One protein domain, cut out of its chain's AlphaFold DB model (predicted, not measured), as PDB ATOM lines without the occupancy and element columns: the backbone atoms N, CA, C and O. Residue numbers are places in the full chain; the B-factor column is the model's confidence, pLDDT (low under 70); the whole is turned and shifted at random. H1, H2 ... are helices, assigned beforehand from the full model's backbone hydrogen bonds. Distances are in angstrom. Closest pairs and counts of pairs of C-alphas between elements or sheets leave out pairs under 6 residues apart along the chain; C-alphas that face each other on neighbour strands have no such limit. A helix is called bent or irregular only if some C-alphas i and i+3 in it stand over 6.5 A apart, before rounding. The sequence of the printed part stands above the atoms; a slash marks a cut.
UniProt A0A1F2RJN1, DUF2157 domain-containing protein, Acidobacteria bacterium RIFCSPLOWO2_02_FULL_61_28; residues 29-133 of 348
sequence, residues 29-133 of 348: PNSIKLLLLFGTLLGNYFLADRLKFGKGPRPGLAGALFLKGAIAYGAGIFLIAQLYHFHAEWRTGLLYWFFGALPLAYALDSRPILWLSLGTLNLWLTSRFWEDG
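AT A GLANCE: This is residues 29 to 133 of the 348 residues of the protein "DUF2157 domain-containing protein" of Acidobacteria bacterium RIFCSPLOWO2_02_FULL_61_28 (UniProt A0A1F2RJN1). Four helices run back and forth in a slab that is only just flat: the longest, H2, lies in the middle, with H1 along one side of it and the hairpin of H3 and H4 along the other. H2, H3 and H4 make a three-helix up-and-down bundle, in which each helix runs against the one before it, while H1 packs on H2 alone and the very short H5 follows H4 at the far end of the domain, touching no helix. The printed part has 105 residues, with five named helices in the order H1, H2, H3, H4, H5 and no named strand; the class is all helix. It is only just compact, close to loose, with a radius of gyration of the C-alphas of 15.3 A, and the C-alphas span 52 by 35 by 15 A along their three main axes.

IN THESE COORDINATES: The longest helix by residues is H2, residues 59 to 83, which measures 34.8 A from first to last C-alpha; C-alpha 59 is at (184.752, 181.347, 147.675) and C-alpha 83 is at (150.158, 182.100, 144.241). It has a kink of 28 degrees near residue 77. H1, residues 30 to 53, comes before it in the chain and is 34.3 A long, beginning with C-alpha 30 at (151.471, 188.859, 143.824). H3, residues 90 to 107, is 26.5 A long and is neither bent nor irregular, but only just: C-alphas 100 and 103 are 6.4 A apart. H4, residues 111 to 126, is 22.4 A long. H5, residues 129 to 132, measures 5.5 A and ends with C-alpha 132 at (152.548, 152.974, 145.411).

HOW THE PARTS SIT: H2 is the hub and touches H1, H3 and H4. H1 and H2 are a helical hairpin; they touch with 32 pairs of C-alphas within 8 A, at a shallow tilt of 17 degrees, opposite ways, and their closest C-alphas are those of Ala 48 and Ala 62, 4.0 A apart. H2 touches H3 with residues 70 to 78 alone; the closest C-alphas are those of Gly 74 and Trp 97, 5.1 A apart, and this hairpin has a shallow tilt of 26 degrees, opposite ways. H2 touches H4 with residues 63 to 70 alone, and H4 touches H2 with residues 112 to 113 alone; the closest C-alphas, of Leu 67 and Ile 113, are 5.6 A apart. These two helices run the same way at a shallow tilt of 32 degrees, only just short of steep. H3 and H4 are a hairpin too; they touch with 32 pairs of C-alphas within 8 A, at a shallow tilt of 26 degrees, opposite ways, closest at the C-alphas of Phe 98 and Ser 117, 4.5 A apart. H1 is apart from H3, H4 and H5, and H4 and H5 meet only through their link. Each O i to N i+4 pair is within hydrogen-bond range in H1 and H4, against 20 of 21 in H2 and 12 of 14 in H3; H5 is too short for such a pair, and its one O i to N i+3 pair is not within range.

THE WHOLE: The two C-alphas farthest apart are those of Lys 55 and Gly 133, at 53.9 A. The printed part has no cut. The links H1 to H2, H3 to H4 and H4 to H5 are tight, the link H2 to H3 is short with 6 residues, and no link is long. The mean pLDDT of the printed part is 91.1; residues 130 to 133 are under 70, and the mean over H5 is 68.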
ATOM      1  N   PRO A  29     150.792 192.311 147.254       93.69
ATOM      2  CA  PRO A  29     150.431 191.936 145.885       93.69
ATOM      3  C   PRO A  29     151.320 190.830 145.299       93.69
ATOM      4  O   PRO A  29     152.528 190.781 145.548       93.69
ATOM      5  N   ASN A  30     150.747 189.977 144.445       92.75
ATOM      6  CA  ASN A  30     151.471 188.859 143.824       92.75
ATOM      7  C   ASN A  30     152.676 189.317 142.980       92.75
ATOM      8  O   ASN A  30     153.717 188.664 143.010       92.75
ATOM      9  N   SER A  31     152.590 190.471 142.314       93.44
ATOM     10  CA  SER A  31     153.712 191.079 141.585       93.44
ATOM     11  C   SER A  31     154.910 191.393 142.490       93.44
ATOM     12  O   SER A  31     156.046 191.097 142.124       93.44
ATOM     13  N   ILE A  32     154.672 191.921 143.696       92.88
ATOM     14  CA  ILE A  32     155.730 192.212 144.677       92.88
ATOM     15  C   ILE A  32     156.337 190.913 145.213       92.88
ATOM     16  O   ILE A  32     157.558 190.808 145.314       92.88
ATOM     17  N   LYS A  33     155.522 189.886 145.486       91.19
ATOM     18  CA  LYS A  33     156.016 188.561 145.911       91.19
ATOM     19  C   LYS A  33     156.932 187.925 144.863       91.19
ATOM     20  O   LYS A  33     157.998 187.421 145.211       91.19
ATOM     21  N   LEU A  34     156.552 187.997 143.586       93.25
ATOM     22  CA  LEU A  34     157.381 187.518 142.478       93.25
ATOM     23  C   LEU A  34     158.656 188.350 142.312       93.25
ATOM     24  O   LEU A  34     159.729 187.777 142.147       93.25
ATOM     25  N   LEU A  35     158.576 189.679 142.408       94.25
ATOM     26  CA  LEU A  35     159.751 190.551 142.325       94.25
ATOM     27  C   LEU A  35     160.743 190.278 143.465       94.25
ATOM     28  O   LEU A  35     161.946 190.212 143.220       94.25
ATOM     29  N   LEU A  36     160.259 190.039 144.688       91.00
ATOM     30  CA  LEU A  36     161.090 189.616 145.819       91.00
ATOM     31  C   LEU A  36     161.706 188.228 145.593       91.00
ATOM     32  O   LEU A  36     162.887 188.036 145.889       91.00
ATOM     33  N   LEU A  37     160.951 187.274 145.038       92.50
ATOM     34  CA  LEU A  37     161.441 185.932 144.712       92.50
ATOM     35  C   LEU A  37     162.548 185.975 143.646       92.50
ATOM     36  O   LEU A  37     163.663 185.509 143.896       92.50
ATOM     37  N   PHE A  38     162.270 186.565 142.481       93.69
ATOM     38  CA  PHE A  38     163.230 186.681 141.381       93.69
ATOM     39  C   PHE A  38     164.420 187.572 141.753       93.69
ATOM     40  O   PHE A  38     165.558 187.213 141.461       93.69
ATOM     41  N   GLY A  39     164.190 188.679 142.465       94.75
ATOM     42  CA  GLY A  39     165.251 189.542 142.989       94.75
ATOM     43  C   GLY A  39     166.158 188.819 143.988       94.75
ATOM     44  O   GLY A  39     167.379 188.953 143.916       94.75
ATOM     45  N   THR A  40     165.596 187.978 144.863       91.56
ATOM     46  CA  THR A  40     166.381 187.133 145.780       91.56
ATOM     47  C   THR A  40     167.183 186.080 145.020       91.56
ATOM     48  O   THR A  40     168.363 185.888 145.310       91.56
ATOM     49  N   LEU A  41     166.576 185.414 144.036       93.31
ATOM     50  CA  LEU A  41     167.242 184.441 143.165       93.31
ATOM     51  C   LEU A  41     168.428 185.069 142.425       93.31
ATOM     52  O   LEU A  41     169.579 184.697 142.671       93.31
ATOM     53  N   LEU A  42     168.152 186.048 141.563       94.81
ATOM     54  CA  LEU A  42     169.148 186.719 140.729       94.81
ATOM     55  C   LEU A  42     170.208 187.422 141.585       94.81
ATOM     56  O   LEU A  42     171.398 187.287 141.308       94.81
ATOM     57  N   GLY A  43     169.801 188.094 142.665       95.50
ATOM     58  CA  GLY A  43     170.706 188.767 143.597       95.50
ATOM     59  C   GLY A  43     171.663 187.809 144.309       95.50
ATOM     60  O   GLY A  43     172.855 188.103 144.392       95.50
ATOM     61  N   ASN A  44     171.190 186.641 144.770       93.75
ATOM     62  CA  ASN A  44     172.065 185.631 145.377       93.75
ATOM     63  C   ASN A  44     173.083 185.089 144.355       93.75
ATOM     64  O   ASN A  44     174.266 185.014 144.683       93.75
ATOM     65  N   TYR A  45     172.654 184.743 143.133       93.62
ATOM     66  CA  TYR A  45     173.556 184.225 142.091       93.62
ATOM     67  C   TYR A  45     174.570 185.278 141.619       93.62
ATOM     68  O   TYR A  45     175.762 184.981 141.552       93.62
ATOM     69  N   PHE A  46     174.133 186.515 141.370       94.94
ATOM     70  CA  PHE A  46     175.004 187.625 140.974       94.94
ATOM     71  C   PHE A  46     176.034 187.971 142.057       94.94
ATOM     72  O   PHE A  46     177.223 188.115 141.768       94.94
ATOM     73  N   LEU A  47     175.607 188.071 143.321       94.62
ATOM     74  CA  LEU A  47     176.519 188.370 144.425       94.62
ATOM     75  C   LEU A  47     177.498 187.212 144.677       94.62
ATOM     76  O   LEU A  47     178.671 187.459 144.952       94.62
ATOM     77  N   ALA A  48     177.048 185.961 144.547       93.56
ATOM     78  CA  ALA A  48     177.914 184.791 144.638       93.56
ATOM     79  C   ALA A  48     178.986 184.778 143.538       93.56
ATOM     80  O   ALA A  48     180.157 184.546 143.838       93.56
ATOM     81  N   ASP A  49     178.612 185.083 142.295       92.81
ATOM     82  CA  ASP A  49     179.539 185.191 141.166       92.81
ATOM     83  C   ASP A  49     180.598 186.282 141.403       92.81
ATOM     84  O   ASP A  49     181.802 186.003 141.416       92.81
ATOM     85  N   ARG A  50     180.155 187.496 141.768       93.50
ATOM     86  CA  ARG A  50     181.042 188.612 142.145       93.50
ATOM     87  C   ARG A  50     181.976 188.269 143.308       93.50
ATOM     88  O   ARG A  50     183.116 188.726 143.314       93.50
ATOM     89  N   LEU A  51     181.538 187.463 144.274       93.00
ATOM     90  CA  LEU A  51     182.372 187.015 145.396       93.00
ATOM     91  C   LEU A  51     183.292 185.834 145.048       93.00
ATOM     92  O   LEU A  51     184.277 185.627 145.758       93.00
ATOM     93  N   LYS A  52     183.005 185.059 143.996       91.12
ATOM     94  CA  LYS A  52     183.857 183.950 143.535       91.12
ATOM     95  C   LYS A  52     184.954 184.427 142.582       91.12
ATOM     96  O   LYS A  52     186.079 183.949 142.702       91.12
ATOM     97  N   PHE A  53     184.642 185.366 141.686       89.69
ATOM     98  CA  PHE A  53     185.529 185.791 140.592       89.69
ATOM     99  C   PHE A  53     185.942 187.276 140.630       89.69
ATOM    100  O   PHE A  53     186.758 187.707 139.818       89.69
ATOM    101  N   GLY A  54     185.400 188.076 141.555       88.88
ATOM    102  CA  GLY A  54     185.753 189.490 141.712       88.88
ATOM    103  C   GLY A  54     187.030 189.749 142.524       88.88
ATOM    104  O   GLY A  54     187.722 188.841 142.984       88.88
ATOM    105  N   LYS A  55     187.336 191.038 142.729       80.44
ATOM    106  CA  LYS A  55     188.494 191.489 143.518       80.44
ATOM    107  C   LYS A  55     188.319 191.107 144.996       80.44
ATOM    108  O   LYS A  55     187.346 191.510 145.624       80.44
ATOM    109  N   GLY A  56     189.284 190.366 145.547       86.75
ATOM    110  CA  GLY A  56     189.230 189.836 146.916       86.75
ATOM    111  C   GLY A  56     188.275 188.641 147.062       86.75
ATOM    112  O   GLY A  56     187.296 188.750 147.806       86.75
ATOM    113  N   PRO A  57     188.520 187.516 146.361       87.00
ATOM    114  CA  PRO A  57     187.579 186.401 146.276       87.00
ATOM    115  C   PRO A  57     187.310 185.747 147.639       87.00
ATOM    116  O   PRO A  57     188.220 185.435 148.408       87.00
ATOM    117  N   ARG A  58     186.029 185.486 147.919       90.38
ATOM    118  CA  ARG A  58     185.520 184.842 149.141       90.38
ATOM    119  C   ARG A  58     184.741 183.571 148.770       90.38
ATOM    120  O   ARG A  58     183.519 183.529 148.944       90.38
ATOM    121  N   PRO A  59     185.413 182.512 148.272       86.88
ATOM    122  CA  PRO A  59     184.752 181.347 147.675       86.88
ATOM    123  C   PRO A  59     183.810 180.603 148.635       86.88
ATOM    124  O   PRO A  59     182.801 180.062 148.194       86.88
ATOM    125  N   GLY A  60     184.082 180.615 149.946       87.25
ATOM    126  CA  GLY A  60     183.174 180.042 150.948       87.25
ATOM    127  C   GLY A  60     181.836 180.788 151.053       87.25
ATOM    128  O   GLY A  60     180.781 180.158 151.085       87.25
ATOM    129  N   LEU A  61     181.867 182.126 151.035       89.06
ATOM    130  CA  LEU A  61     180.661 182.961 151.077       89.06
ATOM    131  C   LEU A  61     179.886 182.882 149.754       89.06
ATOM    132  O   LEU A  61     178.661 182.771 149.769       89.06
ATOM    133  N   ALA A  62     180.596 182.850 148.624       91.56
ATOM    134  CA  ALA A  62     179.998 182.591 147.316       91.56
ATOM    135  C   ALA A  62     179.282 181.229 147.269       91.56
ATOM    136  O   ALA A  62     178.133 181.153 146.845       91.56
ATOM    137  N   GLY A  63     179.913 180.162 147.773       91.50
ATOM    138  CA  GLY A  63     179.301 178.832 147.858       91.50
ATOM    139  C   GLY A  63     178.016 178.806 148.697       91.50
ATOM    140  O   GLY A  63     177.037 178.177 148.295       91.50
ATOM    141  N   ALA A  64     177.990 179.532 149.820       92.06
ATOM    142  CA  ALA A  64     176.794 179.676 150.650       92.06
ATOM    143  C   ALA A  64     175.664 180.435 149.927       92.06
ATOM    144  O   ALA A  64     174.507 180.022 149.993       92.06
ATOM    145  N   LEU A  65     175.988 181.503 149.192       94.00
ATOM    146  CA  LEU A  65     175.010 182.257 148.401       94.00
ATOM    147  C   LEU A  65     174.484 181.465 147.195       94.00
ATOM    148  O   LEU A  65     173.284 181.509 146.935       94.00
ATOM    149  N   PHE A  66     175.323 180.677 146.516       95.06
ATOM    150  CA  PHE A  66     174.863 179.769 145.461       95.06
ATOM    151  C   PHE A  66     173.918 178.683 146.000       95.06
ATOM    152  O   PHE A  66     172.904 178.388 145.367       95.06
ATOM    153  N   LEU A  67     174.202 178.118 147.182       95.12
ATOM    154  CA  LEU A  67     173.286 177.189 147.853       95.12
ATOM    155  C   LEU A  67     171.968 177.880 148.233       95.12
ATOM    156  O   LEU A  67     170.899 177.343 147.959       95.12
ATOM    157  N   LYS A  68     172.028 179.088 148.807       94.38
ATOM    158  CA  LYS A  68     170.840 179.896 149.129       94.38
ATOM    159  C   LYS A  68     170.005 180.204 147.878       94.38
ATOM    160  O   LYS A  68     168.784 180.132 147.944       94.38
ATOM    161  N   GLY A  69     170.645 180.489 146.741       95.44
ATOM    162  CA  GLY A  69     169.987 180.626 145.438       95.44
ATOM    163  C   GLY A  69     169.260 179.347 145.015       95.44
ATOM    164  O   GLY A  69     168.086 179.405 144.663       95.44
ATOM    165  N   ALA A  70     169.906 178.185 145.150       96.19
ATOM    166  CA  ALA A  70     169.299 176.893 144.818       96.19
ATOM    167  C   ALA A  70     168.154 176.492 145.772       96.19
ATOM    168  O   ALA A  70     167.248 175.767 145.366       96.19
ATOM    169  N   ILE A  71     168.161 176.980 147.018       95.44
ATOM    170  CA  ILE A  71     167.040 176.835 147.960       95.44
ATOM    171  C   ILE A  71     165.896 177.793 147.603       95.44
ATOM    172  O   ILE A  71     164.740 177.379 147.577       95.44
ATOM    173  N   ALA A  72     166.207 179.047 147.263       94.25
ATOM    174  CA  ALA A  72     165.218 180.024 146.805       94.25
ATOM    175  C   ALA A  72     164.533 179.592 145.494       94.25
ATOM    176  O   ALA A  72     163.349 179.858 145.318       94.25
ATOM    177  N   TYR A  73     165.245 178.880 144.613       95.50
ATOM    178  CA  TYR A  73     164.673 178.245 143.421       95.50
ATOM    179  C   TYR A  73     163.586 177.229 143.795       95.50
ATOM    180  O   TYR A  73     162.450 177.356 143.347       95.50
ATOM    181  N   GLY A  74     163.915 176.281 144.678       94.50
ATOM    182  CA  GLY A  74     162.975 175.281 145.181       94.50
ATOM    183  C   GLY A  74     161.749 175.881 145.852       94.50
ATOM    184  O   GLY A  74     160.620 175.596 145.461       94.50
ATOM    185  N   ALA A  75     161.973 176.777 146.816       92.25
ATOM    186  CA  ALA A  75     160.900 177.509 147.484       92.25
ATOM    187  C   ALA A  75     160.035 178.295 146.482       92.25
ATOM    188  O   ALA A  75     158.815 178.330 146.620       92.25
ATOM    189  N   GLY A  76     160.649 178.870 145.443       93.19
ATOM    190  CA  GLY A  76     159.966 179.586 144.371       93.19
ATOM    191  C   GLY A  76     158.981 178.735 143.574       93.19
ATOM    192  O   GLY A  76     157.901 179.226 143.262       93.19
ATOM    193  N   ILE A  77     159.303 177.465 143.301       93.94
ATOM    194  CA  ILE A  77     158.398 176.531 142.607       93.94
ATOM    195  C   ILE A  77     157.095 176.369 143.403       93.94
ATOM    196  O   ILE A  77     156.009 176.592 142.868       93.94
ATOM    197  N   PHE A  78     157.202 176.054 144.697       92.38
ATOM    198  CA  PHE A  78     156.040 175.902 145.579       92.38
ATOM    199  C   PHE A  78     155.283 177.218 145.782       92.38
ATOM    200  O   PHE A  78     154.053 177.230 145.800       92.38
ATOM    201  N   LEU A  79     156.003 178.339 145.880       90.38
ATOM    202  CA  LEU A  79     155.406 179.659 146.053       90.38
ATOM    203  C   LEU A  79     154.588 180.086 144.829       90.38
ATOM    204  O   LEU A  79     153.479 180.589 144.979       90.38
ATOM    205  N   ILE A  80     155.108 179.862 143.621       92.69
ATOM    206  CA  ILE A  80     154.399 180.140 142.364       92.69
ATOM    207  C   ILE A  80     153.170 179.233 142.242       92.69
ATOM    208  O   ILE A  80     152.093 179.726 141.908       92.69
ATOM    209  N   ALA A  81     153.296 177.944 142.583       92.00
ATOM    210  CA  ALA A  81     152.159 177.025 142.594       92.00
ATOM    211  C   ALA A  81     151.039 177.508 143.536       92.00
ATOM    212  O   ALA A  81     149.876 177.561 143.134       92.00
ATOM    213  N   GLN A  82     151.395 177.959 144.745       90.06
ATOM    214  CA  GLN A  82     150.448 178.526 145.710       90.06
ATOM    215  C   GLN A  82     149.825 179.850 145.229       90.06
ATOM    216  O   GLN A  82     148.626 180.054 145.403       90.06
ATOM    217  N   LEU A  83     150.614 180.757 144.640       91.69
ATOM    218  CA  LEU A  83     150.158 182.100 144.241       91.69
ATOM    219  C   LEU A  83     149.172 182.108 143.073       91.69
ATOM    220  O   LEU A  83     148.377 183.042 142.965       91.69
ATOM    221  N   TYR A  84     149.247 181.098 142.210       90.62
ATOM    222  CA  TYR A  84     148.404 180.951 141.023       90.62
ATOM    223  C   TYR A  84     147.414 179.784 141.128       90.62
ATOM    224  O   TYR A  84     146.772 179.446 140.139       90.62
ATOM    225  N   HIS A  85     147.278 179.179 142.315       88.19
ATOM    226  CA  HIS A  85     146.389 178.041 142.566       88.19
ATOM    227  C   HIS A  85     146.602 176.863 141.593       88.19
ATOM    228  O   HIS A  85     145.658 176.173 141.215       88.19
ATOM    229  N   PHE A  86     147.853 176.605 141.192       86.12
ATOM    230  CA  PHE A  86     148.165 175.433 140.377       86.12
ATOM    231  C   PHE A  86     147.959 174.160 141.201       86.12
ATOM    232  O   PHE A  86     148.687 173.911 142.163       86.12
ATOM    233  N   HIS A  87     147.033 173.306 140.765       75.62
ATOM    234  CA  HIS A  87     146.796 171.965 141.313       75.62
ATOM    235  C   HIS A  87     147.893 170.951 140.913       75.62
ATOM    236  O   HIS A  87     147.608 169.803 140.584       75.62
ATOM    237  N   ALA A  88     149.157 171.376 140.909       73.56
ATOM    238  CA  ALA A  88     150.293 170.492 140.693       73.56
ATOM    239  C   ALA A  88     150.617 169.731 141.986       73.56
ATOM    240  O   ALA A  88     150.679 170.327 143.063       73.56
ATOM    241  N   GLU A  89     150.883 168.427 141.887       84.44
ATOM    242  CA  GLU A  89     151.390 167.665 143.027       84.44
ATOM    243  C   GLU A  89     152.688 168.278 143.565       84.44
ATOM    244  O   GLU A  89     153.638 168.540 142.820       84.44
ATOM    245  N   TRP A  90     152.773 168.420 144.889       86.81
ATOM    246  CA  TRP A  90     153.981 168.885 145.575       86.81
ATOM    247  C   TRP A  90     155.212 168.020 145.236       86.81
ATOM    248  O   TRP A  90     156.333 168.523 145.135       86.81
ATOM    249  N   ARG A  91     154.992 166.729 144.959       90.56
ATOM    250  CA  ARG A  91     156.003 165.783 144.472       90.56
ATOM    251  C   ARG A  91     156.606 166.213 143.136       90.56
ATOM    252  O   ARG A  91     157.825 166.211 142.990       90.56
ATOM    253  N   THR A  92     155.797 166.667 142.184       91.88
ATOM    254  CA  THR A  92     156.287 167.193 140.898       91.88
ATOM    255  C   THR A  92     157.170 168.432 141.103       91.88
ATOM    256  O   THR A  92     158.186 168.588 140.426       91.88
ATOM    257  N   GLY A  93     156.872 169.253 142.118       94.00
ATOM    258  CA  GLY A  93     157.739 170.356 142.545       94.00
ATOM    259  C   GLY A  93     159.149 169.915 142.967       94.00
ATOM    260  O   GLY A  93     160.126 170.589 142.633       94.00
ATOM    261  N   LEU A  94     159.287 168.754 143.622       95.38
ATOM    262  CA  LEU A  94     160.594 168.179 143.978       95.38
ATOM    263  C   LEU A  94     161.397 167.729 142.748       95.38
ATOM    264  O   LEU A  94     162.614 167.911 142.730       95.38
ATOM    265  N   LEU A  95     160.742 167.198 141.707       94.75
ATOM    266  CA  LEU A  95     161.414 166.867 140.444       94.75
ATOM    267  C   LEU A  95     161.932 168.119 139.735       94.75
ATOM    268  O   LEU A  95     163.086 168.144 139.311       94.75
ATOM    269  N   TYR A  96     161.119 169.175 139.636       95.94
ATOM    270  CA  TYR A  96     161.572 170.446 139.063       95.94
ATOM    271  C   TYR A  96     162.744 171.037 139.859       95.94
ATOM    272  O   TYR A  96     163.715 171.507 139.264       95.94
ATOM    273  N   TRP A  97     162.725 170.921 141.193       97.44
ATOM    274  CA  TRP A  97     163.862 171.310 142.028       97.44
ATOM    275  C   TRP A  97     165.117 170.484 141.705       97.44
ATOM    276  O   TRP A  97     166.172 171.066 141.439       97.44
ATOM    277  N   PHE A  98     165.005 169.153 141.646       97.50
ATOM    278  CA  PHE A  98     166.101 168.259 141.258       97.50
ATOM    279  C   PHE A  98     166.704 168.657 139.903       97.50
ATOM    280  O   PHE A  98     167.914 168.900 139.834       97.50
ATOM    281  N   PHE A  99     165.871 168.777 138.862       97.06
ATOM    282  CA  PHE A  99     166.303 169.068 137.492       97.06
ATOM    283  C   PHE A  99     166.900 170.468 137.317       97.06
ATOM    284  O   PHE A  99     167.812 170.620 136.509       97.06
ATOM    285  N   GLY A 100     166.456 171.478 138.073       96.00
ATOM    286  CA  GLY A 100     167.094 172.799 138.051       96.00
ATOM    287  C   GLY A 100     168.385 172.864 138.876       96.00
ATOM    288  O   GLY A 100     169.368 173.472 138.454       96.00
ATOM    289  N   ALA A 101     168.433 172.199 140.036       97.25
ATOM    290  CA  ALA A 101     169.607 172.217 140.908       97.25
ATOM    291  C   ALA A 101     170.763 171.341 140.386       97.25
ATOM    292  O   ALA A 101     171.926 171.696 140.583       97.25
ATOM    293  N   LEU A 102     170.473 170.226 139.703       97.56
ATOM    294  CA  LEU A 102     171.492 169.299 139.201       97.56
ATOM    295  C   LEU A 102     172.505 169.959 138.239       97.56
ATOM    296  O   LEU A 102     173.696 169.933 138.555       97.56
ATOM    297  N   PRO A 103     172.106 170.580 137.108       96.69
ATOM    298  CA  PRO A 103     173.053 171.202 136.182       96.69
ATOM    299  C   PRO A 103     173.795 172.372 136.835       96.69
ATOM    300  O   PRO A 103     174.993 172.533 136.608       96.69
ATOM    301  N   LEU A 104     173.133 173.137 137.713       94.56
ATOM    302  CA  LEU A 104     173.766 174.218 138.474       94.56
ATOM    303  C   LEU A 104     174.857 173.706 139.423       94.56
ATOM    304  O   LEU A 104     175.875 174.376 139.591       94.56
ATOM    305  N   ALA A 105     174.697 172.518 140.010       95.75
ATOM    306  CA  ALA A 105     175.725 171.920 140.858       95.75
ATOM    307  C   ALA A 105     177.028 171.635 140.093       95.75
ATOM    308  O   ALA A 105     178.113 171.883 140.626       95.75
ATOM    309  N   TYR A 106     176.924 171.169 138.845       95.19
ATOM    310  CA  TYR A 106     178.075 170.944 137.968       95.19
ATOM    311  C   TYR A 106     178.638 172.252 137.408       95.19
ATOM    312  O   TYR A 106     179.838 172.493 137.534       95.19
ATOM    313  N   ALA A 107     177.786 173.119 136.853       93.75
ATOM    314  CA  ALA A 107     178.197 174.380 136.232       93.75
ATOM    315  C   ALA A 107     178.883 175.338 137.223       93.75
ATOM    316  O   ALA A 107     179.869 175.990 136.885       93.75
ATOM    317  N   LEU A 108     178.397 175.398 138.468       91.56
ATOM    318  CA  LEU A 108     178.950 176.265 139.516       91.56
ATOM    319  C   LEU A 108     180.029 175.583 140.369       91.56
ATOM    320  O   LEU A 108     180.587 176.231 141.264       91.56
ATOM    321  N   ASP A 109     180.342 174.311 140.097       90.50
ATOM    322  CA  ASP A 109     181.304 173.497 140.852       90.50
ATOM    323  C   ASP A 109     180.954 173.417 142.358       90.50
ATOM    324  O   ASP A 109     181.775 173.631 143.256       90.50
ATOM    325  N   SER A 110     179.671 173.172 142.649       92.00
ATOM    326  CA  SER A 110     179.077 173.353 143.976       92.00
ATOM    327  C   SER A 110     178.545 172.046 144.565       92.00
ATOM    328  O   SER A 110     177.394 171.650 144.370       92.00
ATOM    329  N   ARG A 111     179.387 171.395 145.377       92.75
ATOM    330  CA  ARG A 111     179.015 170.187 146.138       92.75
ATOM    331  C   ARG A 111     177.741 170.359 146.987       92.75
ATOM    332  O   ARG A 111     176.938 169.433 146.964       92.75
ATOM    333  N   PRO A 112     177.493 171.475 147.707       94.31
ATOM    334  CA  PRO A 112     176.256 171.635 148.478       94.31
ATOM    335  C   PRO A 112     174.982 171.643 147.620       94.31
ATOM    336  O   PRO A 112     173.976 171.079 148.038       94.31
ATOM    337  N   ILE A 113     175.024 172.215 146.409       96.44
ATOM    338  CA  ILE A 113     173.875 172.183 145.486       96.44
ATOM    339  C   ILE A 113     173.646 170.757 144.973       96.44
ATOM    340  O   ILE A 113     172.500 170.340 144.842       96.44
ATOM    341  N   LEU A 114     174.711 169.973 144.759       97.25
ATOM    342  CA  LEU A 114     174.569 168.558 144.402       97.25
ATOM    343  C   LEU A 114     173.877 167.760 145.515       97.25
ATOM    344  O   LEU A 114     172.979 166.975 145.229       97.25
ATOM    345  N   TRP A 115     174.257 167.980 146.779       96.44
ATOM    346  CA  TRP A 115     173.583 167.357 147.925       96.44
ATOM    347  C   TRP A 115     172.102 167.738 148.001       96.44
ATOM    348  O   TRP A 115     171.275 166.862 148.231       96.44
ATOM    349  N   LEU A 116     171.766 169.010 147.761       97.06
ATOM    350  CA  LEU A 116     170.380 169.475 147.699       97.06
ATOM    351  C   LEU A 116     169.604 168.776 146.570       97.06
ATOM    352  O   LEU A 116     168.555 168.194 146.825       97.06
ATOM    353  N   SER A 117     170.150 168.774 145.351       97.69
ATOM    354  CA  SER A 117     169.544 168.150 144.168       97.69
ATOM    355  C   SER A 117     169.292 166.650 144.379       97.69
ATOM    356  O   SER A 117     168.149 166.193 144.314       97.69
ATOM    357  N   LEU A 118     170.327 165.880 144.725       96.94
ATOM    358  CA  LEU A 118     170.195 164.440 144.967       96.94
ATOM    359  C   LEU A 118     169.316 164.130 146.194       96.94
ATOM    360  O   LEU A 118     168.644 163.099 146.218       96.94
ATOM    361  N   GLY A 119     169.277 165.026 147.186       95.56
ATOM    362  CA  GLY A 119     168.337 164.965 148.305       95.56
ATOM    363  C   GLY A 119     166.883 165.134 147.854       95.56
ATOM    364  O   GLY A 119     166.041 164.329 148.236       95.56
ATOM    365  N   THR A 120     166.590 166.107 146.982       96.00
ATOM    366  CA  THR A 120     165.234 166.302 146.431       96.00
ATOM    367  C   THR A 120     164.759 165.133 145.568       96.00
ATOM    368  O   THR A 120     163.589 164.771 145.653       96.00
ATOM    369  N   LEU A 121     165.657 164.469 144.827       94.94
ATOM    370  CA  LEU A 121     165.331 163.244 144.082       94.94
ATOM    371  C   LEU A 121     164.967 162.073 145.012       94.94
ATOM    372  O   LEU A 121     163.993 161.364 144.767       94.94
ATOM    373  N   ASN A 122     165.727 161.891 146.096       91.38
ATOM    374  CA  ASN A 122     165.434 160.865 147.100       91.38
ATOM    375  C   ASN A 122     164.136 161.157 147.859       91.38
ATOM    376  O   ASN A 122     163.335 160.249 148.076       91.38
ATOM    377  N   LEU A 123     163.893 162.421 148.221       92.38
ATOM    378  CA  LEU A 123     162.647 162.836 148.864       92.38
ATOM    379  C   LEU A 123     161.441 162.625 147.938       92.38
ATOM    380  O   LEU A 123     160.405 162.147 148.388       92.38
ATOM    381  N   TRP A 124     161.585 162.912 146.641       91.56
ATOM    382  CA  TRP A 124     160.544 162.632 145.657       91.56
ATOM    383  C   TRP A 124     160.204 161.140 145.603       91.56
ATOM    384  O   TRP A 124     159.039 160.773 145.756       91.56
ATOM    385  N   LEU A 125     161.202 160.269 145.444       84.44
ATOM    386  CA  LEU A 125     160.926 158.843 145.284       84.44
ATOM    387  C   LEU A 125     160.418 158.201 146.588       84.44
ATOM    388  O   LEU A 125     159.488 157.401 146.552       84.44
ATOM    389  N   THR A 126     160.928 158.616 147.752       86.00
ATOM    390  CA  THR A 126     160.390 158.173 149.056       86.00
ATOM    391  C   THR A 126     158.979 158.700 149.328       86.00
ATOM    392  O   THR A 126     158.183 157.999 149.943       86.00
ATOM    393  N   SER A 127     158.605 159.879 148.818       86.69
ATOM    394  CA  SER A 127     157.242 160.420 148.970       86.69
ATOM    395  C   SER A 127     156.152 159.673 148.189       86.69
ATOM    396  O   SER A 127     154.967 159.932 148.406       86.69
ATOM    397  N   ARG A 128     156.538 158.757 147.292       79.88
ATOM    398  CA  ARG A 128     155.626 157.835 146.597       79.88
ATOM    399  C   ARG A 128     155.391 156.520 147.342       79.88
ATOM    400  O   ARG A 128     154.391 155.857 147.107       79.88
ATOM    401  N   PHE A 129     156.270 156.166 148.280       73.81
ATOM    402  CA  PHE A 129     156.224 154.886 148.994       73.81
ATOM    403  C   PHE A 129     154.889 154.631 149.716       73.81
ATOM    404  O   PHE A 129     154.397 153.507 149.723       73.81
ATOM    405  N   TRP A 130     154.286 155.677 150.288       66.94
ATOM    406  CA  TRP A 130     153.025 155.586 151.033       66.94
ATOM    407  C   TRP A 130     151.785 155.322 150.165       66.94
ATOM    408  O   TRP A 130     150.745 154.972 150.714       66.94
ATOM    409  N   GLU A 131     151.884 155.493 148.845       68.06
ATOM    410  CA  GLU A 131     150.769 155.335 147.897       68.06
ATOM    411  C   GLU A 131     150.993 154.132 146.969       68.06
ATOM    412  O   GLU A 131     150.113 153.285 146.842       68.06
ATOM    413  N   ASP A 132     152.196 154.006 146.400       64.75
ATOM    414  CA  ASP A 132     152.548 152.974 145.411       64.75
ATOM    415  C   ASP A 132     153.114 151.678 146.054       64.75
ATOM    416  O   ASP A 132     153.314 150.660 145.389       64.75
ATOM    417  N   GLY A 133     153.415 151.694 147.358       64.56
ATOM    418  CA  GLY A 133     153.814 150.513 148.128       64.56
ATOM    419  C   GLY A 133     155.123 149.841 147.682       64.56
ATOM    420  O   GLY A 133     156.190 150.458 147.635       64.56
TER     421      GLY A 133